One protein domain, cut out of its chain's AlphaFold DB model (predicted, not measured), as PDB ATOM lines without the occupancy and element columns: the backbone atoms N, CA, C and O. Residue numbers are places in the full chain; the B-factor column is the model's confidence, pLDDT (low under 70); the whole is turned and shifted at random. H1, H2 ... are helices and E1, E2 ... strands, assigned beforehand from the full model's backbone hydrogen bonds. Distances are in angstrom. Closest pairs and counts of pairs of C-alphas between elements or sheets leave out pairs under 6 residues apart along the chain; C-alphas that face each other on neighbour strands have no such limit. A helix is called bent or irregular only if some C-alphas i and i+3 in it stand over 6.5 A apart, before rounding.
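This is residues 11 to 40 and 52 to 209 of the 301 residues of the protein "Protein TonB" of Mucilaginibacter sp. dk17 (UniProt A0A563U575). The model is elongated, with the long helix H1 running inward from one end, where its residues 11 to 20 stick out, until its residues 35 to 39 touch residues 60 to 67 of a second long helix, H2, which runs the opposite way at a shallow tilt and whose residues 52 to 59 stick out from the body. H4, H5 and H6 make the middle, with H3 beside H1, and the far end is a small lobe of the hairpin E1 E2, H7, H8 and a tail without named elements, residues 186 to 209. The printed part has 188 residues, mostly helix, in the order H1 to H6, E1, E2, H7, H8; the sheet E1 - E2 is antiparallel. It is only just compact, close to loose, with a radius of gyration of the C-alphas of 19.3 A, and spans 67 by 40 by 26 A.

Find C-alpha 11 at (90.235, 94.724, 14.102); from there H1, residues 11 to 39, runs 41.3 A to C-alpha 39 at (103.373, 55.737, 10.533). H2, residues 52 to 78, runs 37.4 A. Next come H3, residues 83 to 90, H4, 93 to 99, H5, 103 to 118 and 21.9 A long, and H6, 124 to 137 and 19.9 A long. Then read E1, 148 to 151, E2, 154 to 157, H7, 163 to 172, and H8, 178 to 185, which ends at (90.367, 37.928, 2.740). H3, H5 and H7 are irregular: C-alphas 85 and 88 are 9.3 A apart, 108 and 111 7.2 A, 164 and 167 7.7 A.

Begin at H4, the hub, which touches H1, H2, H5 and H6. Its closest C-alphas to H1 are Thr 93 and Leu 36, 5.8 A; to H2, Val 97 and Leu 68, 6.1 A; to H6, Gln 99 and Leu 130, 6.0 A. H4 and H5 form a helical hairpin, closest at C-alphas Ile 98 and Gln 106, 5.8 A. H5 and H6 form another, at a shallow tilt of 26 degrees, closest at C-alphas Ala 117 and Ala 124, 5.3 A. H1 touches H2 with residues 35 to 39 alone, at a shallow tilt of 21 degrees, opposite ways; C-alphas Ile 35 and Asn 67 are closest, 6.1 A. H1 touches H3, closest at C-alphas Ile 29 and Val 86, 6.0 A. H6 and H7 are near each other. H7 and H8 only just touch, with 3 pairs of C-alphas within 8 A, closest at Asn 167 and Ile 178, 6.5 A. In the hairpin E1 E2, N 149 and O 156 are 2.8 A apart, within hydrogen-bond range. In H1, H2 and H4 every O i to N i+4 pair is within hydrogen-bond range; H3 has 1 of 4, with 1 of 5 O i to N i+3 pairs, H5 10 of 12, H6 9 of 10, H7 4 of 6 and H8 2 of 4.

The C-alphas of Ala 12 and Pro 200 are the two farthest apart, 67.7 A. Residues 41 to 51 are not printed, and C-alphas 40 and 52 are 15.9 A apart across the cut. Of the links printed whole, H6 to E1 is short and the others are tight. The mean pLDDT of the printed part is 89.6; residues 11 to 24 and 207 to 209 are under 70.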
ATOM      1  N   ALA A  11      89.997  95.288  15.430       52.38
ATOM      2  CA  ALA A  11      90.235  94.724  14.102       52.38
ATOM      3  C   ALA A  11      91.686  94.224  13.934       52.38
ATOM      4  O   ALA A  11      91.899  93.096  13.495       52.38
ATOM      5  N   ALA A  12      92.683  95.011  14.358       52.44
ATOM      6  CA  ALA A  12      94.092  94.618  14.303       52.44
ATOM      7  C   ALA A  12      94.413  93.416  15.214       52.44
ATOM      8  O   ALA A  12      95.115  92.501  14.781       52.44
ATOM      9  N   LEU A  13      93.850  93.361  16.433       52.69
ATOM     10  CA  LEU A  13      93.969  92.190  17.310       52.69
ATOM     11  C   LEU A  13      93.303  90.952  16.699       52.69
ATOM     12  O   LEU A  13      93.899  89.879  16.732       52.69
ATOM     13  N   THR A  14      92.107  91.076  16.111       55.16
ATOM     14  CA  THR A  14      91.439  89.937  15.461       55.16
ATOM     15  C   THR A  14      92.223  89.413  14.261       55.16
ATOM     16  O   THR A  14      92.374  88.201  14.147       55.16
ATOM     17  N   VAL A  15      92.797  90.296  13.431       56.62
ATOM     18  CA  VAL A  15      93.626  89.914  12.273       56.62
ATOM     19  C   VAL A  15      94.917  89.218  12.723       56.62
ATOM     20  O   VAL A  15      95.236  88.131  12.242       56.62
ATOM     21  N   SER A  16      95.612  89.760  13.730       59.75
ATOM     22  CA  SER A  16      96.830  89.138  14.279       59.75
ATOM     23  C   SER A  16      96.570  87.782  14.954       59.75
ATOM     24  O   SER A  16      97.394  86.876  14.838       59.75
ATOM     25  N   ILE A  17      95.420  87.602  15.616       60.25
ATOM     26  CA  ILE A  17      95.018  86.312  16.202       60.25
ATOM     27  C   ILE A  17      94.676  85.296  15.104       60.25
ATOM     28  O   ILE A  17      95.094  84.142  15.201       60.25
ATOM     29  N   THR A  18      93.973  85.700  14.040       62.62
ATOM     30  CA  THR A  18      93.675  84.804  12.910       62.62
ATOM     31  C   THR A  18      94.929  84.379  12.152       62.62
ATOM     32  O   THR A  18      95.039  83.212  11.779       62.62
ATOM     33  N   ASP A  19      95.910  85.272  11.991       59.44
ATOM     34  CA  ASP A  19      97.178  84.957  11.329       59.44
ATOM     35  C   ASP A  19      98.068  84.051  12.190       59.44
ATOM     36  O   ASP A  19      98.615  83.064  11.691       59.44
ATOM     37  N   ALA A  20      98.155  84.305  13.501       55.47
ATOM     38  CA  ALA A  20      98.870  83.434  14.432       55.47
ATOM     39  C   ALA A  20      98.227  82.039  14.531       55.47
ATOM     40  O   ALA A  20      98.938  81.030  14.550       55.47
ATOM     41  N   PHE A  21      96.890  81.956  14.529       59.81
ATOM     42  CA  PHE A  21      96.145  80.693  14.504       59.81
ATOM     43  C   PHE A  21      96.347  79.941  13.179       59.81
ATOM     44  O   PHE A  21      96.645  78.747  13.178       59.81
ATOM     45  N   SER A  22      96.296  80.649  12.047       62.41
ATOM     46  CA  SER A  22      96.570  80.100  10.712       62.41
ATOM     47  C   SER A  22      97.999  79.558  10.590       62.41
ATOM     48  O   SER A  22      98.209  78.440  10.113       62.41
ATOM     49  N   GLN A  23      98.998  80.296  11.082       62.06
ATOM     50  CA  GLN A  23     100.400  79.875  11.049       62.06
ATOM     51  C   GLN A  23     100.683  78.706  12.008       62.06
ATOM     52  O   GLN A  23     101.418  77.780  11.651       62.06
ATOM     53  N   THR A  24     100.064  78.702  13.192       64.19
ATOM     54  CA  THR A  24     100.142  77.582  14.148       64.19
ATOM     55  C   THR A  24      99.540  76.310  13.549       64.19
ATOM     56  O   THR A  24     100.179  75.257  13.594       64.19
ATOM     57  N   ASN A  25      98.391  76.413  12.874       82.81
ATOM     58  CA  ASN A  25      97.781  75.282  12.173       82.81
ATOM     59  C   ASN A  25      98.672  74.757  11.041       82.81
ATOM     60  O   ASN A  25      98.806  73.546  10.897       82.81
ATOM     61  N   LYS A  26      99.359  75.622  10.280       88.31
ATOM     62  CA  LYS A  26     100.313  75.174   9.244       88.31
ATOM     63  C   LYS A  26     101.468  74.358   9.827       88.31
ATOM     64  O   LYS A  26     101.825  73.324   9.262       88.31
ATOM     65  N   LYS A  27     102.043  74.791  10.955       91.94
ATOM     66  CA  LYS A  27     103.126  74.050  11.624       91.94
ATOM     67  C   LYS A  27     102.633  72.704  12.158       91.94
ATOM     68  O   LYS A  27     103.306  71.696  11.951       91.94
ATOM     69  N   LEU A  28     101.464  72.681  12.796       94.81
ATOM     70  CA  LEU A  28     100.843  71.451  13.286       94.81
ATOM     71  C   LEU A  28     100.542  70.478  12.137       94.81
ATOM     72  O   LEU A  28     100.887  69.303  12.218       94.81
ATOM     73  N   ILE A  29      99.977  70.967  11.033       96.38
ATOM     74  CA  ILE A  29      99.720  70.166   9.830       96.38
ATOM     75  C   ILE A  29     101.022  69.567   9.282       96.38
ATOM     76  O   ILE A  29     101.062  68.373   9.002       96.38
ATOM     77  N   ALA A  30     102.107  70.342   9.199       95.94
ATOM     78  CA  ALA A  30     103.403  69.836   8.741       95.94
ATOM     79  C   ALA A  30     103.985  68.747   9.669       95.94
ATOM     80  O   ALA A  30     104.592  67.775   9.202       95.94
ATOM     81  N   GLN A  31     103.770  68.873  10.985       96.81
ATOM     82  CA  GLN A  31     104.125  67.830  11.950       96.81
ATOM     83  C   GLN A  31     103.289  66.566  11.731       96.81
ATOM     84  O   GLN A  31     103.852  65.476  11.640       96.81
ATOM     85  N   LEU A  32     101.968  66.702  11.578       97.69
ATOM     86  CA  LEU A  32     101.068  65.577  11.313       97.69
ATOM     87  C   LEU A  32     101.347  64.906   9.963       97.69
ATOM     88  O   LEU A  32     101.241  63.688   9.867       97.69
ATOM     89  N   ASP A  33     101.748  65.650   8.933       97.31
ATOM     90  CA  ASP A  33     102.181  65.079   7.653       97.31
ATOM     91  C   ASP A  33     103.420  64.197   7.824       97.31
ATOM     92  O   ASP A  33     103.492  63.107   7.260       97.31
ATOM     93  N   THR A  34     104.395  64.656   8.612       97.50
ATOM     94  CA  THR A  34     105.600  63.871   8.913       97.50
ATOM     95  C   THR A  34     105.249  62.615   9.705       97.50
ATOM     96  O   THR A  34     105.650  61.522   9.317       97.50
ATOM     97  N   ILE A  35     104.438  62.756  10.758       98.06
ATOM     98  CA  ILE A  35     103.973  61.630  11.579       98.06
ATOM     99  C   ILE A  35     103.238  60.601  10.715       98.06
ATOM    100  O   ILE A  35     103.546  59.419  10.787       98.06
ATOM    101  N   LEU A  36     102.319  61.042   9.851       96.69
ATOM    102  CA  LEU A  36     101.564  60.150   8.971       96.69
ATOM    103  C   LEU A  36     102.466  59.425   7.963       96.69
ATOM    104  O   LEU A  36     102.243  58.254   7.663       96.69
ATOM    105  N   LYS A  37     103.476  60.111   7.419       97.00
ATOM    106  CA  LYS A  37     104.459  59.485   6.525       97.00
ATOM    107  C   LYS A  37     105.255  58.403   7.248       97.00
ATOM    108  O   LYS A  37     105.425  57.327   6.685       97.00
ATOM    109  N   ASP A  38     105.709  58.678   8.468       96.44
ATOM    110  CA  ASP A  38     106.465  57.723   9.279       96.44
ATOM    111  C   ASP A  38     105.595  56.529   9.724       96.44
ATOM    112  O   ASP A  38     106.021  55.383   9.612       96.44
ATOM    113  N   ASP A  39     104.348  56.772  10.138       96.19
ATOM    114  CA  ASP A  39     103.373  55.737  10.533       96.19
ATOM    115  C   ASP A  39     103.100  54.717   9.413       96.19
ATOM    116  O   ASP A  39     102.842  53.541   9.654       96.19
ATOM    117  N   GLN A  40     103.197  55.160   8.162       95.06
ATOM    118  CA  GLN A  40     102.868  54.355   6.988       95.06
ATOM    119  C   GLN A  40     104.096  53.834   6.231       95.06
ATOM    120  O   GLN A  40     103.944  53.149   5.217       95.06
ATOM    121  N   GLN A  52     113.226  40.829   4.648       82.19
ATOM    122  CA  GLN A  52     112.929  42.256   4.534       82.19
ATOM    123  C   GLN A  52     111.670  42.617   5.312       82.19
ATOM    124  O   GLN A  52     111.673  43.644   5.975       82.19
ATOM    125  N   ASP A  53     110.638  41.777   5.295       77.12
ATOM    126  CA  ASP A  53     109.428  41.993   6.088       77.12
ATOM    127  C   ASP A  53     109.733  42.004   7.583       77.12
ATOM    128  O   ASP A  53     109.310  42.921   8.289       77.12
ATOM    129  N   LYS A  54     110.565  41.072   8.061       72.94
ATOM    130  CA  LYS A  54     111.030  41.065   9.455       72.94
ATOM    131  C   LYS A  54     111.735  42.370   9.838       72.94
ATOM    132  O   LYS A  54     111.467  42.916  10.911       72.94
ATOM    133  N   GLU A  55     112.614  42.892   8.982       78.62
ATOM    134  CA  GLU A  55     113.289  44.170   9.248       78.62
ATOM    135  C   GLU A  55     112.340  45.369   9.109       78.62
ATOM    136  O   GLU A  55     112.371  46.275   9.939       78.62
ATOM    137  N   ASN A  56     111.442  45.360   8.125       82.62
ATOM    138  CA  ASN A  56     110.417  46.384   7.934       82.62
ATOM    139  C   ASN A  56     109.523  46.499   9.171       82.62
ATOM    140  O   ASN A  56     109.282  47.609   9.638       82.62
ATOM    141  N   MET A  57     109.085  45.374   9.743       77.81
ATOM    142  CA  MET A  57     108.324  45.346  10.996       77.81
ATOM    143  C   MET A  57     109.125  45.944  12.155       77.81
ATOM    144  O   MET A  57     108.605  46.772  12.903       77.81
ATOM    145  N   ARG A  58     110.413  45.595  12.274       79.06
ATOM    146  CA  ARG A  58     111.315  46.135  13.305       79.06
ATOM    147  C   ARG A  58     111.469  47.657  13.198       79.06
ATOM    148  O   ARG A  58     111.380  48.384  14.192       79.06
ATOM    149  N   MET A  59     111.676  48.145  11.980       82.44
ATOM    150  CA  MET A  59     111.832  49.566  11.693       82.44
ATOM    151  C   MET A  59     110.519  50.327  11.873       82.44
ATOM    152  O   MET A  59     110.520  51.431  12.418       82.44
ATOM    153  N   GLN A  60     109.395  49.728  11.478       89.81
ATOM    154  CA  GLN A  60     108.073  50.304  11.682       89.81
ATOM    155  C   GLN A  60     107.756  50.451  13.165       89.81
ATOM    156  O   GLN A  60     107.358  51.526  13.585       89.81
ATOM    157  N   HIS A  61     108.034  49.425  13.965       80.12
ATOM    158  CA  HIS A  61     107.832  49.457  15.410       80.12
ATOM    159  C   HIS A  61     108.591  50.604  16.088       80.12
ATOM    160  O   HIS A  61     108.050  51.325  16.925       80.12
ATOM    161  N   THR A  62     109.849  50.808  15.690       82.25
ATOM    162  CA  THR A  62     110.656  51.936  16.175       82.25
ATOM    163  C   THR A  62     109.994  53.279  15.836       82.25
ATOM    164  O   THR A  62     109.964  54.188  16.667       82.25
ATOM    165  N   LEU A  63     109.426  53.409  14.630       89.38
ATOM    166  CA  LEU A  63     108.683  54.605  14.227       89.38
ATOM    167  C   LEU A  63     107.355  54.752  14.974       89.38
ATOM    168  O   LEU A  63     107.009  55.877  15.326       89.38
ATOM    169  N   ASP A  64     106.637  53.662  15.242       87.94
ATOM    170  CA  ASP A  64     105.353  53.683  15.951       87.94
ATOM    171  C   ASP A  64     105.520  54.258  17.364       87.94
ATOM    172  O   ASP A  64     104.760  55.143  17.757       87.94
ATOM    173  N   LEU A  65     106.568  53.839  18.084       86.75
ATOM    174  CA  LEU A  65     106.904  54.352  19.417       86.75
ATOM    175  C   LEU A  65     107.345  55.816  19.388       86.75
ATOM    176  O   LEU A  65     106.876  56.638  20.179       86.75
ATOM    177  N   ALA A  66     108.219  56.173  18.443       88.81
ATOM    178  CA  ALA A  66     108.653  57.556  18.279       88.81
ATOM    179  C   ALA A  66     107.478  58.478  17.912       88.81
ATOM    180  O   ALA A  66     107.414  59.624  18.365       88.81
ATOM    181  N   ASN A  67     106.543  57.997  17.094       96.94
ATOM    182  CA  ASN A  67     105.346  58.736  16.720       96.94
ATOM    183  C   ASN A  67     104.339  58.815  17.857       96.94
ATOM    184  O   ASN A  67     103.751  59.883  18.015       96.94
ATOM    185  N   LEU A  68     104.181  57.761  18.663       95.12
ATOM    186  CA  LEU A  68     103.355  57.813  19.863       95.12
ATOM    187  C   LEU A  68     103.836  58.952  20.761       95.12
ATOM    188  O   LEU A  68     103.077  59.885  20.983       95.12
ATOM    189  N   ALA A  69     105.120  58.985  21.127       92.06
ATOM    190  CA  ALA A  69     105.678  60.049  21.967       92.06
ATOM    191  C   ALA A  69     105.480  61.469  21.387       92.06
ATOM    192  O   ALA A  69     105.287  62.433  22.132       92.06
ATOM    193  N   LYS A  70     105.519  61.635  20.056       97.44
ATOM    194  CA  LYS A  70     105.184  62.916  19.403       97.44
ATOM    195  C   LYS A  70     103.693  63.236  19.540       97.44
ATOM    196  O   LYS A  70     103.347  64.372  19.843       97.44
ATOM    197  N   VAL A  71     102.826  62.255  19.298       97.75
ATOM    198  CA  VAL A  71     101.369  62.392  19.387       97.75
ATOM    199  C   VAL A  71     100.924  62.699  20.812       97.75
ATOM    200  O   VAL A  71     100.079  63.569  20.978       97.75
ATOM    201  N   GLU A  72     101.520  62.079  21.829       96.81
ATOM    202  CA  GLU A  72     101.215  62.380  23.232       96.81
ATOM    203  C   GLU A  72     101.491  63.854  23.550       96.81
ATOM    204  O   GLU A  72     100.611  64.548  24.049       96.81
ATOM    205  N   LYS A  73     102.635  64.395  23.107       96.56
ATOM    206  CA  LYS A  73     102.940  65.832  23.246       96.56
ATOM    207  C   LYS A  73     101.929  66.728  22.528       96.56
ATOM    208  O   LYS A  73     101.600  67.805  23.021       96.56
ATOM    209  N   LEU A  74     101.446  66.317  21.352       96.56
ATOM    210  CA  LEU A  74     100.402  67.059  20.636       96.56
ATOM    211  C   LEU A  74      99.069  67.015  21.388       96.56
ATOM    212  O   LEU A  74      98.382  68.031  21.451       96.56
ATOM    213  N   ILE A  75      98.721  65.866  21.968       97.69
ATOM    214  CA  ILE A  75      97.514  65.701  22.780       97.69
ATOM    215  C   ILE A  75      97.586  66.577  24.033       97.69
ATOM    216  O   ILE A  75      96.618  67.276  24.325       97.69
ATOM    217  N   ASP A  76      98.726  66.605  24.722       95.31
ATOM    218  CA  ASP A  76      98.928  67.444  25.907       95.31
ATOM    219  C   ASP A  76      98.785  68.936  25.582       95.31
ATOM    220  O   ASP A  76      98.223  69.706  26.360       95.31
ATOM    221  N   GLN A  77      99.266  69.353  24.407       94.62
ATOM    222  CA  GLN A  77      99.251  70.754  24.003       94.62
ATOM    223  C   GLN A  77      97.898  71.217  23.438       94.62
ATOM    224  O   GLN A  77      97.495  72.357  23.672       94.62
ATOM    225  N   TYR A  78      97.215  70.376  22.660       93.69
ATOM    226  CA  TYR A  78      96.068  70.790  21.840       93.69
ATOM    227  C   TYR A  78      94.774  70.024  22.141       93.69
ATOM    228  O   TYR A  78      93.720  70.350  21.588       93.69
ATOM    229  N   GLY A  79      94.823  68.989  22.980       96.31
ATOM    230  CA  GLY A  79      93.810  67.940  22.968       96.31
ATOM    231  C   GLY A  79      93.854  67.160  21.650       96.31
ATOM    232  O   GLY A  79      94.890  67.068  21.000       96.31
ATOM    233  N   TYR A  80      92.725  66.588  21.223       97.94
ATOM    234  CA  TYR A  80      92.672  65.895  19.934       97.94
ATOM    235  C   TYR A  80      92.732  66.902  18.767       97.94
ATOM    236  O   TYR A  80      91.779  67.673  18.613       97.94
ATOM    237  N   PRO A  81      93.780  66.892  17.915       96.56
ATOM    238  CA  PRO A  81      93.887  67.796  16.772       96.56
ATOM    239  C   PRO A  81      92.981  67.299  15.639       96.56
ATOM    240  O   PRO A  81      93.416  66.653  14.686       96.56
ATOM    241  N   GLY A  82      91.684  67.540  15.798       96.44
ATOM    242  CA  GLY A  82      90.642  67.044  14.913       96.44
ATOM    243  C   GLY A  82      90.371  67.909  13.690       96.44
ATOM    244  O   GLY A  82      91.063  68.892  13.410       96.44
ATOM    245  N   LYS A  83      89.330  67.523  12.951       96.00
ATOM    246  CA  LYS A  83      88.861  68.163  11.716       96.00
ATOM    247  C   LYS A  83      88.893  69.692  11.748       96.00
ATOM    248  O   LYS A  83      89.346  70.285  10.773       96.00
ATOM    249  N   SER A  84      88.407  70.326  12.809       94.06
ATOM    250  CA  SER A  84      88.294  71.787  12.879       94.06
ATOM    251  C   SER A  84      89.654  72.483  12.992       94.06
ATOM    252  O   SER A  84      89.792  73.629  12.574       94.06
ATOM    253  N   MET A  85      90.665  71.791  13.522       94.12
ATOM    254  CA  MET A  85      92.014  72.326  13.717       94.12
ATOM    255  C   MET A  85      92.929  72.040  12.522       94.12
ATOM    256  O   MET A  85      93.685  72.908  12.094       94.12
ATOM    257  N   VAL A  86      92.863  70.824  11.973       94.81
ATOM    258  CA  VAL A  86      93.847  70.343  10.981       94.81
ATOM    259  C   VAL A  86      93.226  69.924   9.649       94.81
ATOM    260  O   VAL A  86      93.924  69.508   8.728       94.81
ATOM    261  N   GLY A  87      91.908  70.052   9.516       92.94
ATOM    262  CA  GLY A  87      91.176  69.710   8.306       92.94
ATOM    263  C   GLY A  87      90.912  68.212   8.141       92.94
ATOM    264  O   GLY A  87      91.491  67.342   8.789       92.94
ATOM    265  N   VAL A  88      90.014  67.897   7.203       91.94
ATOM    266  CA  VAL A  88      89.529  66.528   6.928       91.94
ATOM    267  C   VAL A  88      90.654  65.559   6.552       91.94
ATOM    268  O   VAL A  88      90.539  64.365   6.831       91.94
ATOM    269  N   LYS A  89      91.717  66.064   5.913       91.94
ATOM    270  CA  LYS A  89      92.858  65.268   5.445       91.94
ATOM    271  C   LYS A  89      93.692  64.714   6.604       91.94
ATOM    272  O   LYS A  89      94.131  63.573   6.522       91.94
ATOM    273  N   HIS A  90      93.877  65.491   7.672       95.62
ATOM    274  CA  HIS A  90      94.777  65.158   8.784       95.62
ATOM    275  C   HIS A  90      94.051  64.736  10.061       95.62
ATOM    276  O   HIS A  90      94.687  64.211  10.970       95.62
ATOM    277  N   GLN A  91      92.721  64.886  10.111       96.00
ATOM    278  CA  GLN A  91      91.895  64.579  11.287       96.00
ATOM    279  C   GLN A  91      92.047  63.151  11.834       96.00
ATOM    280  O   GLN A  91      91.558  62.882  12.921       96.00
ATOM    281  N   SER A  92      92.629  62.217  11.073       97.00
ATOM    282  CA  SER A  92      92.800  60.809  11.459       97.00
ATOM    283  C   SER A  92      94.253  60.438  11.778       97.00
ATOM    284  O   SER A  92      94.492  59.299  12.162       97.00
ATOM    285  N   THR A  93      95.224  61.351  11.648       98.12
ATOM    286  CA  THR A  93      96.647  61.027  11.862       98.12
ATOM    287  C   THR A  93      96.918  60.548  13.287       98.12
ATOM    288  O   THR A  93      97.554  59.516  13.472       98.12
ATOM    289  N   VAL A  94      96.401  61.258  14.296       98.44
ATOM    290  CA  VAL A  94      96.564  60.866  15.709       98.44
ATOM    291  C   VAL A  94      95.912  59.512  15.989       98.44
ATOM    292  O   VAL A  94      96.511  58.664  16.642       98.44
ATOM    293  N   PHE A  95      94.719  59.279  15.438       98.56
ATOM    294  CA  PHE A  95      94.046  57.985  15.518       98.56
ATOM    295  C   PHE A  95      94.891  56.840  14.936       98.56
ATOM    296  O   PHE A  95      94.971  55.790  15.565       98.56
ATOM    297  N   LEU A  96      95.515  57.030  13.766       98.06
ATOM    298  CA  LEU A  96      96.324  55.988  13.122       98.06
ATOM    299  C   LEU A  96      97.489  55.565  14.016       98.06
ATOM    300  O   LEU A  96      97.645  54.378  14.276       98.06
ATOM    301  N   VAL A  97      98.219  56.540  14.566       98.12
ATOM    302  CA  VAL A  97      99.324  56.264  15.493       98.12
ATOM    303  C   VAL A  97      98.833  55.485  16.710       98.12
ATOM    304  O   VAL A  97      99.421  54.466  17.053       98.12
ATOM    305  N   ILE A  98      97.742  55.916  17.350       97.88
ATOM    306  CA  ILE A  98      97.200  55.231  18.535       97.88
ATOM    307  C   ILE A  98      96.780  53.796  18.199       97.88
ATOM    308  O   ILE A  98      97.123  52.871  18.927       97.88
ATOM    309  N   GLN A  99      96.074  53.592  17.085       95.81
ATOM    310  CA  GLN A  99      95.631  52.262  16.669       95.81
ATOM    311  C   GLN A  99      96.799  51.303  16.384       95.81
ATOM    312  O   GLN A  99      96.673  50.104  16.625       95.81
ATOM    313  N   HIS A 100      97.921  51.803  15.871       92.19
ATOM    314  CA  HIS A 100      99.094  50.982  15.561       92.19
ATOM    315  C   HIS A 100     100.032  50.745  16.755       92.19
ATOM    316  O   HIS A 100     101.082  50.129  16.582       92.19
ATOM    317  N   ASN A 101      99.679  51.216  17.952       88.25
ATOM    318  CA  ASN A 101     100.428  50.949  19.180       88.25
ATOM    319  C   ASN A 101      99.775  49.831  20.009       88.25
ATOM    320  O   ASN A 101      98.805  49.212  19.574       88.25
ATOM    321  N   ASP A 102     100.348  49.520  21.172       80.00
ATOM    322  CA  ASP A 102      99.882  48.438  22.044       80.00
ATOM    323  C   ASP A 102      98.520  48.714  22.704       80.00
ATOM    324  O   ASP A 102      97.984  49.824  22.668       80.00
ATOM    325  N   THR A 103      97.947  47.672  23.315       79.44
ATOM    326  CA  THR A 103      96.649  47.732  24.000       79.44
ATOM    327  C   THR A 103      96.620  48.799  25.095       79.44
ATOM    328  O   THR A 103      95.603  49.461  25.258       79.44
ATOM    329  N   GLU A 104      97.732  49.038  25.797       83.19
ATOM    330  CA  GLU A 104      97.805  50.067  26.841       83.19
ATOM    331  C   GLU A 104      97.597  51.471  26.259       83.19
ATOM    332  O   GLU A 104      96.773  52.240  26.762       83.19
ATOM    333  N   ALA A 105      98.286  51.805  25.162       86.75
ATOM    334  CA  ALA A 105      98.080  53.072  24.466       86.75
ATOM    335  C   ALA A 105      96.653  53.188  23.903       86.75
ATOM    336  O   ALA A 105      96.026  54.247  23.996       86.75
ATOM    337  N   GLN A 106      96.125  52.101  23.339       93.25
ATOM    338  CA  GLN A 106      94.766  52.060  22.801       93.25
ATOM    339  C   GLN A 106      93.715  52.312  23.892       93.25
ATOM    340  O   GLN A 106      92.865  53.188  23.718       93.25
ATOM    341  N   ASP A 107      93.810  51.620  25.029       89.19
ATOM    342  CA  ASP A 107      92.922  51.777  26.184       89.19
ATOM    343  C   ASP A 107      93.004  53.198  26.753       89.19
ATOM    344  O   ASP A 107      91.977  53.854  26.955       89.19
ATOM    345  N   LYS A 108      94.227  53.712  26.945       95.75
ATOM    346  CA  LYS A 108      94.489  55.062  27.469       95.75
ATOM    347  C   LYS A 108      93.792  56.143  26.643       95.75
ATOM    348  O   LYS A 108      93.213  57.073  27.207       95.75
ATOM    349  N   TYR A 109      93.846  56.044  25.314       98.38
ATOM    350  CA  TYR A 109      93.347  57.094  24.422       98.38
ATOM    351  C   TYR A 109      91.950  56.844  23.847       98.38
ATOM    352  O   TYR A 109      91.363  57.769  23.271       98.38
ATOM    353  N   LEU A 110      91.360  55.662  24.041       98.31
ATOM    354  CA  LEU A 110      89.999  55.369  23.589       98.31
ATOM    355  C   LEU A 110      88.957  56.397  24.089       98.31
ATOM    356  O   LEU A 110      88.152  56.852  23.265       98.31
ATOM    357  N   PRO A 111      88.962  56.860  25.360       98.62
ATOM    358  CA  PRO A 111      88.023  57.891  25.816       98.62
ATOM    359  C   PRO A 111      88.172  59.228  25.072       98.62
ATOM    360  O   PRO A 111      87.172  59.858  24.709       98.62
ATOM    361  N   LEU A 112      89.411  59.653  24.792       98.62
ATOM    362  CA  LEU A 112      89.693  60.881  24.039       98.62
ATOM    363  C   LEU A 112      89.149  60.782  22.609       98.62
ATOM    364  O   LEU A 112      88.456  61.691  22.145       98.62
ATOM    365  N   LEU A 113      89.431  59.669  21.926       98.62
ATOM    366  CA  LEU A 113      88.987  59.429  20.553       98.62
ATOM    367  C   LEU A 113      87.465  59.277  20.464       98.62
ATOM    368  O   LEU A 113      86.852  59.774  19.520       98.62
ATOM    369  N   THR A 114      86.841  58.686  21.487       98.56
ATOM    370  CA  THR A 114      85.379  58.606  21.618       98.56
ATOM    371  C   THR A 114      84.752  59.995  21.677       98.56
ATOM    372  O   THR A 114      83.845  60.313  20.904       98.56
ATOM    373  N   LYS A 115      85.288  60.873  22.534       98.56
ATOM    374  CA  LYS A 115      84.833  62.264  22.644       98.56
ATOM    375  C   LYS A 115      85.054  63.048  21.348       98.56
ATOM    376  O   LYS A 115      84.191  63.834  20.964       98.56
ATOM    377  N   ALA A 116      86.189  62.848  20.677       98.50
ATOM    378  CA  ALA A 116      86.488  63.503  19.405       98.50
ATOM    379  C   ALA A 116      85.516  63.072  18.297       98.50
ATOM    380  O   ALA A 116      84.967  63.921  17.593       98.50
ATOM    381  N   ALA A 117      85.235  61.773  18.172       98.19
ATOM    382  CA  ALA A 117      84.287  61.274  17.182       98.19
ATOM    383  C   ALA A 117      82.857  61.764  17.448       98.19
ATOM    384  O   ALA A 117      82.180  62.193  16.518       98.19
ATOM    385  N   GLY A 118      82.428  61.797  18.716       97.50
ATOM    386  CA  GLY A 118      81.125  62.347  19.109       97.50
ATOM    387  C   GLY A 118      80.946  63.832  18.765       97.50
ATOM    388  O   GLY A 118      79.822  64.296  18.605       97.50
ATOM    389  N   LYS A 119      82.050  64.572  18.598       97.88
ATOM    390  CA  LYS A 119      82.063  65.968  18.134       97.88
ATOM    391  C   LYS A 119      82.256  66.117  16.619       97.88
ATOM    392  O   LYS A 119      82.306  67.239  16.128       97.88
ATOM    393  N   GLY A 120      82.402  65.020  15.874       96.69
ATOM    394  CA  GLY A 120      82.720  65.051  14.442       96.69
ATOM    395  C   GLY A 120      84.154  65.497  14.120       96.69
ATOM    396  O   GLY A 120      84.452  65.822  12.971       96.69
ATOM    397  N   GLU A 121      85.037  65.507  15.123       97.88
ATOM    398  CA  GLU A 121      86.455  65.865  14.996       97.88
ATOM    399  C   GLU A 121      87.315  64.685  14.517       97.88
ATOM    400  O   GLU A 121      88.371  64.890  13.921       97.88
ATOM    401  N   LEU A 122      86.839  63.459  14.747       98.31
ATOM    402  CA  LEU A 122      87.344  62.199  14.204       98.31
ATOM    403  C   LEU A 122      86.196  61.496  13.470       98.31
ATOM    404  O   LEU A 122      85.041  61.564  13.882       98.31
ATOM    405  N   ARG A 123      86.501  60.776  12.390       96.94
ATOM    406  CA  ARG A 123      85.513  59.929  11.710       96.94
ATOM    407  C   ARG A 123      85.012  58.832  12.653       96.94
ATOM    408  O   ARG A 123      85.817  58.080  13.197       96.94
ATOM    409  N   ALA A 124      83.694  58.677  12.775       97.62
ATOM    410  CA  ALA A 124      83.090  57.597  13.561       97.62
ATOM    411  C   ALA A 124      83.562  56.206  13.096       97.62
ATOM    412  O   ALA A 124      83.843  55.339  13.918       97.62
ATOM    413  N   SER A 125      83.748  56.029  11.783       96.75
ATOM    414  CA  SER A 125      84.323  54.813  11.205       96.75
ATOM    415  C   SER A 125      85.759  54.539  11.649       96.75
ATOM    416  O   SER A 125      86.111  53.381  11.813       96.75
ATOM    417  N   SER A 126      86.584  55.562  11.895       97.38
ATOM    418  CA  SER A 126      87.920  55.369  12.474       97.38
ATOM    419  C   SER A 126      87.817  54.855  13.908       97.38
ATOM    420  O   SER A 126      88.412  53.833  14.233       97.38
ATOM    421  N   LEU A 127      87.005  55.506  14.747       98.38
ATOM    422  CA  LEU A 127      86.799  55.071  16.132       98.38
ATOM    423  C   LEU A 127      86.300  53.621  16.215       98.38
ATOM    424  O   LEU A 127      86.770  52.871  17.062       98.38
ATOM    425  N   ALA A 128      85.386  53.221  15.332       98.19
ATOM    426  CA  ALA A 128      84.854  51.863  15.288       98.19
ATOM    427  C   ALA A 128      85.939  50.790  15.131       98.19
ATOM    428  O   ALA A 128      85.871  49.761  15.797       98.19
ATOM    429  N   ILE A 129      86.966  51.060  14.317       97.19
ATOM    430  CA  ILE A 129      88.076  50.122  14.124       97.19
ATOM    431  C   ILE A 129      88.867  49.961  15.429       97.19
ATOM    432  O   ILE A 129      89.181  48.837  15.818       97.19
ATOM    433  N   LEU A 130      89.125  51.063  16.145       97.94
ATOM    434  CA  LEU A 130      89.812  51.011  17.436       97.94
ATOM    435  C   LEU A 130      88.975  50.306  18.509       97.94
ATOM    436  O   LEU A 130      89.527  49.530  19.278       97.94
ATOM    437  N   ILE A 131      87.661  50.554  18.557       98.19
ATOM    438  CA  ILE A 131      86.755  49.873  19.495       98.19
ATOM    439  C   ILE A 131      86.849  48.360  19.307       98.19
ATOM    440  O   ILE A 131      87.047  47.640  20.284       98.19
ATOM    441  N   ASP A 132      86.739  47.884  18.066       98.12
ATOM    442  CA  ASP A 132      86.840  46.454  17.789       98.12
ATOM    443  C   ASP A 132      88.234  45.926  18.156       98.12
ATOM    444  O   ASP A 132      88.332  44.876  18.782       98.12
ATOM    445  N   ARG A 133      89.309  46.673  17.853       95.25
ATOM    446  CA  ARG A 133      90.689  46.291  18.199       95.25
ATOM    447  C   ARG A 133      90.896  46.133  19.703       95.25
ATOM    448  O   ARG A 133      91.413  45.102  20.128       95.25
ATOM    449  N   VAL A 134      90.447  47.108  20.492       91.31
ATOM    450  CA  VAL A 134      90.493  47.061  21.959       91.31
ATOM    451  C   VAL A 134      89.719  45.848  22.464       91.31
ATOM    452  O   VAL A 134      90.254  45.051  23.231       91.31
ATOM    453  N   LYS A 135      88.489  45.640  21.977       93.69
ATOM    454  CA  LYS A 135      87.666  44.492  22.376       93.69
ATOM    455  C   LYS A 135      88.356  43.161  22.100       93.69
ATOM    456  O   LYS A 135      88.518  42.375  23.028       93.69
ATOM    457  N   THR A 136      88.856  42.951  20.887       90.62
ATOM    458  CA  THR A 136      89.582  41.718  20.545       90.62
ATOM    459  C   THR A 136      90.893  41.576  21.324       90.62
ATOM    460  O   THR A 136      91.275  40.471  21.703       90.62
ATOM    461  N   GLY A 137      91.564  42.687  21.648       84.56
ATOM    462  CA  GLY A 137      92.744  42.693  22.515       84.56
ATOM    463  C   GLY A 137      92.444  42.090  23.889       84.56
ATOM    464  O   GLY A 137      93.213  41.253  24.376       84.56
ATOM    465  N   HIS A 138      91.274  42.430  24.437       82.50
ATOM    466  CA  HIS A 138      90.729  41.929  25.702       82.50
ATOM    467  C   HIS A 138      89.977  40.591  25.588       82.50
ATOM    468  O   HIS A 138      89.348  40.174  26.560       82.50
ATOM    469  N   GLY A 139      90.019  39.909  24.435       84.88
ATOM    470  CA  GLY A 139      89.303  38.642  24.226       84.88
ATOM    471  C   GLY A 139      87.780  38.798  24.294       84.88
ATOM    472  O   GLY A 139      87.076  37.991  24.901       84.88
ATOM    473  N   GLN A 140      87.279  39.921  23.784       88.88
ATOM    474  CA  GLN A 140      85.858  40.215  23.704       88.88
ATOM    475  C   GLN A 140      85.410  40.245  22.242       88.88
ATOM    476  O   GLN A 140      86.139  40.760  21.388       88.88
ATOM    477  N   PRO A 141      84.164  39.825  21.958       93.25
ATOM    478  CA  PRO A 141      83.581  39.991  20.639       93.25
ATOM    479  C   PRO A 141      83.596  41.456  20.194       93.25
ATOM    480  O   PRO A 141      83.336  42.374  20.980       93.25
ATOM    481  N   GLN A 142      83.878  41.664  18.913       96.69
ATOM    482  CA  GLN A 142      83.854  42.968  18.263       96.69
ATOM    483  C   GLN A 142      82.423  43.437  17.956       96.69
ATOM    484  O   GLN A 142      81.478  42.648  17.909       96.69
ATOM    485  N   ILE A 143      82.259  44.739  17.720       97.56
ATOM    486  CA  ILE A 143      80.967  45.395  17.478       97.56
ATOM    487  C   ILE A 143      80.708  45.587  15.984       97.56
ATOM    488  O   ILE A 143      79.578  45.416  15.524       97.56
ATOM    489  N   TYR A 144      81.731  45.969  15.217       98.19
ATOM    490  CA  TYR A 144      81.579  46.358  13.814       98.19
ATOM    491  C   TYR A 144      82.166  45.351  12.828       98.19
ATOM    492  O   TYR A 144      81.926  45.488  11.624       98.19
ATOM    493  N   GLY A 145      82.882  44.336  13.304       97.00
ATOM    494  CA  GLY A 145      83.444  43.301  12.448       97.00
ATOM    495  C   GLY A 145      84.679  43.766  11.676       97.00
ATOM    496  O   GLY A 145      84.834  43.384  10.518       97.00
ATOM    497  N   SER A 146      85.486  44.673  12.237       96.88
ATOM    498  CA  SER A 146      86.642  45.260  11.547       96.88
ATOM    499  C   SER A 146      87.980  44.568  11.819       96.88
ATOM    500  O   SER A 146      88.988  44.987  11.257       96.88
ATOM    501  N   GLN A 147      88.036  43.602  12.733       96.00
ATOM    502  CA  GLN A 147      89.263  42.897  13.089       96.00
ATOM    503  C   GLN A 147      89.231  41.462  12.580       96.00
ATOM    504  O   GLN A 147      88.254  40.725  12.750       96.00
ATOM    505  N   THR A 148      90.358  41.065  12.010       94.12
ATOM    506  CA  THR A 148      90.661  39.713  11.557       94.12
ATOM    507  C   THR A 148      92.005  39.279  12.128       94.12
ATOM    508  O   THR A 148      92.792  40.114  12.576       94.12
ATOM    509  N   HIS A 149      92.277  37.983  12.088       87.75
ATOM    510  CA  HIS A 149      93.532  37.390  12.523       87.75
ATOM    511  C   HIS A 149      94.047  36.435  11.452       87.75
ATOM    512  O   HIS A 149      93.270  35.649  10.907       87.75
ATOM    513  N   GLU A 150      95.331  36.509  11.124       82.25
ATOM    514  CA  GLU A 150      95.949  35.542  10.220       82.25
ATOM    515  C   GLU A 150      96.212  34.237  10.974       82.25
ATOM    516  O   GLU A 150      96.579  34.230  12.142       82.25
ATOM    517  N   THR A 151      95.961  33.104  10.327       79.94
ATOM    518  CA  THR A 151      96.249  31.781  10.885       79.94
ATOM    519  C   THR A 151      96.877  30.917   9.802       79.94
ATOM    520  O   THR A 151      96.750  31.221   8.613       79.94
ATOM    521  N   LYS A 152      97.454  29.776  10.188       77.88
ATOM    522  CA  LYS A 152      97.921  28.750   9.238       77.88
ATOM    523  C   LYS A 152      96.840  28.285   8.247       77.88
ATOM    524  O   LYS A 152      97.157  27.856   7.144       77.88
ATOM    525  N   ASP A 153      95.565  28.394   8.630       80.31
ATOM    526  CA  ASP A 153      94.405  27.989   7.829       80.31
ATOM    527  C   ASP A 153      93.788  29.178   7.058       80.31
ATOM    528  O   ASP A 153      92.638  29.117   6.610       80.31
ATOM    529  N   GLY A 154      94.531  30.285   6.942       85.12
ATOM    530  CA  GLY A 154      94.102  31.543   6.337       85.12
ATOM    531  C   GLY A 154      93.554  32.551   7.347       85.12
ATOM    532  O   GLY A 154      93.568  32.342   8.561       85.12
ATOM    533  N   VAL A 155      93.063  33.678   6.839       89.19
ATOM    534  CA  VAL A 155      92.549  34.770   7.673       89.19
ATOM    535  C   VAL A 155      91.194  34.399   8.280       89.19
ATOM    536  O   VAL A 155      90.295  33.913   7.591       89.19
ATOM    537  N   LYS A 156      91.043  34.647   9.580       93.25
ATOM    538  CA  LYS A 156      89.839  34.386  10.374       93.25
ATOM    539  C   LYS A 156      89.268  35.677  10.946       93.25
ATOM    540  O   LYS A 156      89.993  36.626  11.228       93.25
ATOM    541  N   LEU A 157      87.955  35.715  11.130       96.00
ATOM    542  CA  LEU A 157      87.234  36.852  11.699       96.00
ATOM    543  C   LEU A 157      87.161  36.732  13.225       96.00
ATOM    544  O   LEU A 157      86.817  35.671  13.729       96.00
ATOM    545  N   TYR A 158      87.403  37.797  13.986       94.62
ATOM    546  CA  TYR A 158      87.078  37.741  15.418       94.62
ATOM    547  C   TYR A 158      85.554  37.669  15.638       94.62
ATOM    548  O   TYR A 158      84.810  38.280  14.865       94.62
ATOM    549  N   PRO A 159      85.052  36.965  16.669       94.38
ATOM    550  CA  PRO A 159      83.615  36.875  16.939       94.38
ATOM    551  C   PRO A 159      82.934  38.248  17.013       94.38
ATOM    552  O   PRO A 159      83.507  39.194  17.547       94.38
ATOM    553  N   ILE A 160      81.706  38.362  16.500       95.69
ATOM    554  CA  ILE A 160      80.938  39.618  16.486       95.69
ATOM    555  C   ILE A 160      79.762  39.510  17.461       95.69
ATOM    556  O   ILE A 160      78.961  38.580  17.384       95.69
ATOM    557  N   GLU A 161      79.627  40.485  18.358       93.25
ATOM    558  CA  GLU A 161      78.467  40.622  19.248       93.25
ATOM    559  C   GLU A 161      77.212  40.947  18.434       93.25
ATOM    560  O   GLU A 161      77.283  41.834  17.593       93.25
ATOM    561  N   ASP A 162      76.063  40.306  18.679       92.56
ATOM    562  CA  ASP A 162      74.793  40.575  17.970       92.56
ATOM    563  C   ASP A 162      74.946  40.679  16.445       92.56
ATOM    564  O   ASP A 162      74.564  41.660  15.796       92.56
ATOM    565  N   GLU A 163      75.559  39.652  15.866       93.56
ATOM    566  CA  GLU A 163      76.020  39.646  14.483       93.56
ATOM    567  C   GLU A 163      74.929  39.993  13.452       93.56
ATOM    568  O   GLU A 163      75.186  40.729  12.500       93.56
ATOM    569  N   TRP A 164      73.683  39.581  13.693       94.25
ATOM    570  CA  TRP A 164      72.535  39.900  12.835       94.25
ATOM    571  C   TRP A 164      72.272  41.416  12.685       94.25
ATOM    572  O   TRP A 164      71.624  41.844  11.732       94.25
ATOM    573  N   GLN A 165      72.808  42.255  13.585       95.25
ATOM    574  CA  GLN A 165      72.719  43.723  13.531       95.25
ATOM    575  C   GLN A 165      73.993  44.410  13.029       95.25
ATOM    576  O   GLN A 165      74.063  45.645  13.024       95.25
ATOM    577  N   VAL A 166      75.036  43.667  12.644       97.00
ATOM    578  CA  VAL A 166      76.340  44.258  12.305       97.00
ATOM    579  C   VAL A 166      76.230  45.284  11.174       97.00
ATOM    580  O   VAL A 166      76.710  46.406  11.324       97.00
ATOM    581  N   ASN A 167      75.496  44.983  10.100       97.56
ATOM    582  CA  ASN A 167      75.331  45.917   8.983       97.56
ATOM    583  C   ASN A 167      74.493  47.150   9.355       97.56
ATOM    584  O   ASN A 167      74.798  48.250   8.900       97.56
ATOM    585  N   THR A 168      73.518  47.011  10.259       97.12
ATOM    586  CA  THR A 168      72.771  48.154  10.814       97.12
ATOM    587  C   THR A 168      73.691  49.089  11.596       97.12
ATOM    588  O   THR A 168      73.618  50.308  11.440       97.12
ATOM    589  N   ARG A 169      74.588  48.538  12.426       97.75
ATOM    590  CA  ARG A 169      75.585  49.326  13.170       97.75
ATOM    591  C   ARG A 169      76.584  49.991  12.227       97.75
ATOM    592  O   ARG A 169      76.809  51.191  12.346       97.75
ATOM    593  N   ARG A 170      77.120  49.242  11.258       98.19
ATOM    594  CA  ARG A 170      78.080  49.731  10.255       98.19
ATOM    595  C   ARG A 170      77.515  50.896   9.438       98.19
ATOM    596  O   ARG A 170      78.167  51.935   9.346       98.19
ATOM    597  N   ALA A 171      76.279  50.781   8.955       97.88
ATOM    598  CA  ALA A 171      75.627  51.836   8.178       97.88
ATOM    599  C   ALA A 171      75.511  53.163   8.952       97.88
ATOM    600  O   ALA A 171      75.798  54.223   8.397       97.88
ATOM    601  N   LYS A 172      75.168  53.120  10.251       97.25
ATOM    602  CA  LYS A 172      75.012  54.322  11.098       97.25
ATOM    603  C   LYS A 172      76.290  55.152  11.240       97.25
ATOM    604  O   LYS A 172      76.208  56.352  11.477       97.25
ATOM    605  N   ILE A 173      77.456  54.524  11.109       95.19
ATOM    606  CA  ILE A 173      78.761  55.178  11.289       95.19
ATOM    607  C   ILE A 173      79.536  55.347   9.975       95.19
ATOM    608  O   ILE A 173      80.716  55.703   9.991       95.19
ATOM    609  N   GLY A 174      78.884  55.088   8.836       94.44
ATOM    610  CA  GLY A 174      79.484  55.233   7.511       94.44
ATOM    611  C   GLY A 174      80.469  54.125   7.135       94.44
ATOM    612  O   GLY A 174      81.316  54.338   6.269       94.44
ATOM    613  N   LEU A 175      80.384  52.954   7.771       95.38
ATOM    614  CA  LEU A 175      81.022  51.741   7.261       95.38
ATOM    615  C   LEU A 175      80.108  51.097   6.211       95.38
ATOM    616  O   LEU A 175      78.891  51.028   6.387       95.38
ATOM    617  N   GLY A 176      80.699  50.601   5.122       95.69
ATOM    618  CA  GLY A 176      79.977  49.773   4.154       95.69
ATOM    619  C   GLY A 176      79.586  48.412   4.747       95.69
ATOM    620  O   GLY A 176      80.063  48.069   5.835       95.69
ATOM    621  N   PRO A 177      78.770  47.606   4.050       97.38
ATOM    622  CA  PRO A 177      78.418  46.256   4.492       97.38
ATOM    623  C   PRO A 177      79.655  45.396   4.790       97.38
ATOM    624  O   PRO A 177      80.731  45.619   4.225       97.38
ATOM    625  N   ILE A 178      79.534  44.448   5.717       97.44
ATOM    626  CA  ILE A 178      80.656  43.613   6.160       97.44
ATOM    627  C   ILE A 178      81.054  42.559   5.115       97.44
ATOM    628  O   ILE A 178      82.230  42.246   4.978       97.44
ATOM    629  N   GLU A 179      80.112  42.067   4.315       97.25
ATOM    630  CA  GLU A 179      80.327  41.043   3.290       97.25
ATOM    631  C   GLU A 179      81.407  41.430   2.256       97.25
ATOM    632  O   GLU A 179      82.386  40.693   2.127       97.25
ATOM    633  N   PRO A 180      81.315  42.575   1.539       97.19
ATOM    634  CA  PRO A 180      82.349  42.973   0.579       97.19
ATOM    635  C   PRO A 180      83.682  43.311   1.252       97.19
ATOM    636  O   PRO A 180      84.730  43.205   0.621       97.19
ATOM    637  N   TYR A 181      83.648  43.720   2.521       95.50
ATOM    638  CA  TYR A 181      84.850  43.970   3.303       95.50
ATOM    639  C   TYR A 181      85.597  42.660   3.583       95.50
ATOM    640  O   TYR A 181      86.779  42.551   3.275       95.50
ATOM    641  N   LEU A 182      84.901  41.633   4.069       96.69
ATOM    642  CA  LEU A 182      85.499  40.337   4.402       96.69
ATOM    643  C   LEU A 182      85.868  39.488   3.181       96.69
ATOM    644  O   LEU A 182      86.796  38.680   3.245       96.69
ATOM    645  N   ALA A 183      85.212  39.720   2.042       96.12
ATOM    646  CA  ALA A 183      85.557  39.080   0.776       96.12
ATOM    647  C   ALA A 183      87.011  39.349   0.337       96.12
ATOM    648  O   ALA A 183      87.585  38.524  -0.373       96.12
ATOM    649  N   GLN A 184      87.626  40.451   0.795       93.44
ATOM    650  CA  GLN A 184      89.034  40.785   0.531       93.44
ATOM    651  C   GLN A 184      90.013  39.743   1.086       93.44
ATOM    652  O   GLN A 184      91.098  39.574   0.539       93.44
ATOM    653  N   TRP A 185      89.604  39.016   2.127       93.19
ATOM    654  CA  TRP A 185      90.367  37.928   2.740       93.19
ATOM    655  C   TRP A 185      89.774  36.547   2.438       93.19
ATOM    656  O   TRP A 185      90.055  35.580   3.137       93.19
ATOM    657  N   HIS A 186      88.916  36.447   1.417       93.62
ATOM    658  CA  HIS A 186      88.223  35.211   1.033       93.62
ATOM    659  C   HIS A 186      87.342  34.598   2.137       93.62
ATOM    660  O   HIS A 186      86.964  33.425   2.062       93.62
ATOM    661  N   ILE A 187      86.947  35.395   3.134       94.88
ATOM    662  CA  ILE A 187      86.026  34.964   4.183       94.88
ATOM    663  C   ILE A 187      84.606  34.992   3.606       94.88
ATOM    664  O   ILE A 187      84.038  36.052   3.330       94.88
ATOM    665  N   LYS A 188      84.022  33.804   3.412       92.81
ATOM    666  CA  LYS A 188      82.640  33.633   2.939       92.81
ATOM    667  C   LYS A 188      81.663  33.942   4.068       92.81
ATOM    668  O   LYS A 188      81.229  33.049   4.789       92.81
ATOM    669  N   TYR A 189      81.353  35.220   4.212       94.75
ATOM    670  CA  TYR A 189      80.502  35.737   5.270       94.75
ATOM    671  C   TYR A 189      79.081  36.024   4.774       94.75
ATOM    672  O   TYR A 189      78.901  36.595   3.697       94.75
ATOM    673  N   LYS A 190      78.074  35.689   5.587       93.25
ATOM    674  CA  LYS A 190      76.684  36.115   5.396       93.25
ATOM    675  C   LYS A 190      76.146  36.616   6.732       93.25
ATOM    676  O   LYS A 190      76.237  35.892   7.716       93.25
ATOM    677  N   VAL A 191      75.577  37.822   6.789       93.31
ATOM    678  CA  VAL A 191      74.947  38.286   8.038       93.31
ATOM    679  C   VAL A 191      73.853  37.286   8.456       93.31
ATOM    680  O   VAL A 191      72.972  36.983   7.641       93.31
ATOM    681  N   PRO A 192      73.911  36.741   9.684       91.50
ATOM    682  CA  PRO A 192      72.928  35.785  10.171       91.50
ATOM    683  C   PRO A 192      71.568  36.449  10.396       91.50
ATOM    684  O   PRO A 192      71.475  37.665  10.581       91.50
ATOM    685  N   THR A 193      70.500  35.650  10.439       89.31
ATOM    686  CA  THR A 193      69.228  36.117  11.013       89.31
ATOM    687  C   THR A 193      69.275  35.980  12.532       89.31
ATOM    688  O   THR A 193      70.152  35.309  13.074       89.31
ATOM    689  N   LYS A 194      68.318  36.582  13.243       85.75
ATOM    690  CA  LYS A 194      68.230  36.449  14.702       85.75
ATOM    691  C   LYS A 194      68.087  34.982  15.144       85.75
ATOM    692  O   LYS A 194      68.585  34.612  16.201       85.75
ATOM    693  N   GLU A 195      67.444  34.160  14.320       82.56
ATOM    694  CA  GLU A 195      67.180  32.734  14.538       82.56
ATOM    695  C   GLU A 195      68.364  31.840  14.137       82.56
ATOM    696  O   GLU A 195      68.497  30.737  14.656       82.56
ATOM    697  N   HIS A 196      69.232  32.310  13.234       78.00
ATOM    698  CA  HIS A 196      70.379  31.563  12.706       78.00
ATOM    699  C   HIS A 196      71.688  32.321  12.940       78.00
ATOM    700  O   HIS A 196      72.390  32.647  11.987       78.00
ATOM    701  N   ASN A 197      71.983  32.611  14.207       76.38
ATOM    702  CA  ASN A 197      73.174  33.314  14.689       76.38
ATOM    703  C   ASN A 197      73.949  32.385  15.645       76.38
ATOM    704  O   ASN A 197      73.322  31.879  16.582       76.38
ATOM    705  N   PRO A 198      75.266  32.148  15.472       81.88
ATOM    706  CA  PRO A 198      76.218  32.804  14.557       81.88
ATOM    707  C   PRO A 198      76.436  32.077  13.216       81.88
ATOM    708  O   PRO A 198      75.864  31.014  12.966       81.88
ATOM    709  N   ASN A 199      77.293  32.638  12.350       85.00
ATOM    710  CA  ASN A 199      77.845  31.917  11.193       85.00
ATOM    711  C   ASN A 199      78.590  30.622  11.606       85.00
ATOM    712  O   ASN A 199      78.885  30.412  12.787       85.00
ATOM    713  N   PRO A 200      78.947  29.736  10.649       89.00
ATOM    714  CA  PRO A 200      79.735  28.545  10.953       89.00
ATOM    715  C   PRO A 200      81.042  28.872  11.686       89.00
ATOM    716  O   PRO A 200      81.805  29.728  11.248       89.00
ATOM    717  N   ALA A 201      81.346  28.120  12.749       88.62
ATOM    718  CA  ALA A 201      82.514  28.346  13.608       88.62
ATOM    719  C   ALA A 201      83.856  28.444  12.847       88.62
ATOM    720  O   ALA A 201      84.780  29.109  13.300       88.62
ATOM    721  N   SER A 202      83.956  27.812  11.675       89.44
ATOM    722  CA  SER A 202      85.165  27.756  10.846       89.44
ATOM    723  C   SER A 202      85.631  29.104  10.290       89.44
ATOM    724  O   SER A 202      86.793  29.207   9.881       89.44
ATOM    725  N   ILE A 203      84.759  30.115  10.238       92.12
ATOM    726  CA  ILE A 203      85.144  31.459   9.788       92.12
ATOM    727  C   ILE A 203      85.733  32.302  10.917       92.12
ATOM    728  O   ILE A 203      86.409  33.294  10.638       92.12
ATOM    729  N   TYR A 204      85.478  31.920  12.171       92.25
ATOM    730  CA  TYR A 204      85.907  32.694  13.319       92.25
ATOM    731  C   TYR A 204      87.271  32.261  13.828       92.25
ATOM    732  O   TYR A 204      87.666  31.099  13.737       92.25
ATOM    733  N   TYR A 205      87.973  33.227  14.402       89.06
ATOM    734  CA  TYR A 205      89.115  32.968  15.245       89.06
ATOM    735  C   TYR A 205      88.620  32.462  16.603       89.06
ATOM    736  O   TYR A 205      87.777  33.089  17.247       89.06
ATOM    737  N   ASP A 206      89.124  31.305  17.020       80.12
ATOM    738  CA  ASP A 206      88.793  30.707  18.309       80.12
ATOM    739  C   ASP A 206      89.709  31.292  19.387       80.12
ATOM    740  O   ASP A 206      90.842  30.852  19.556       80.12
ATOM    741  N   GLU A 207      89.212  32.279  20.134       61.56
ATOM    742  CA  GLU A 207      89.971  32.923  21.211       61.56
ATOM    743  C   GLU A 207      90.288  31.987  22.389       61.56
ATOM    744  O   GLU A 207      91.208  32.263  23.151       61.56
ATOM    745  N   LYS A 208      89.594  30.853  22.558       61.28
ATOM    746  CA  LYS A 208      89.984  29.850  23.571       61.28
ATOM    747  C   LYS A 208      91.175  29.017  23.106       61.28
ATOM    748  O   LYS A 208      91.910  28.483  23.931       61.28
ATOM    749  N   LYS A 209      91.367  28.943  21.788       52.44
ATOM    750  CA  LYS A 209      92.625  28.565  21.141       52.44
ATOM    751  C   LYS A 209      93.491  29.777  20.823       52.44
ATOM    752  O   LYS A 209      94.437  29.612  20.056       52.44
TER     753      LYS A 209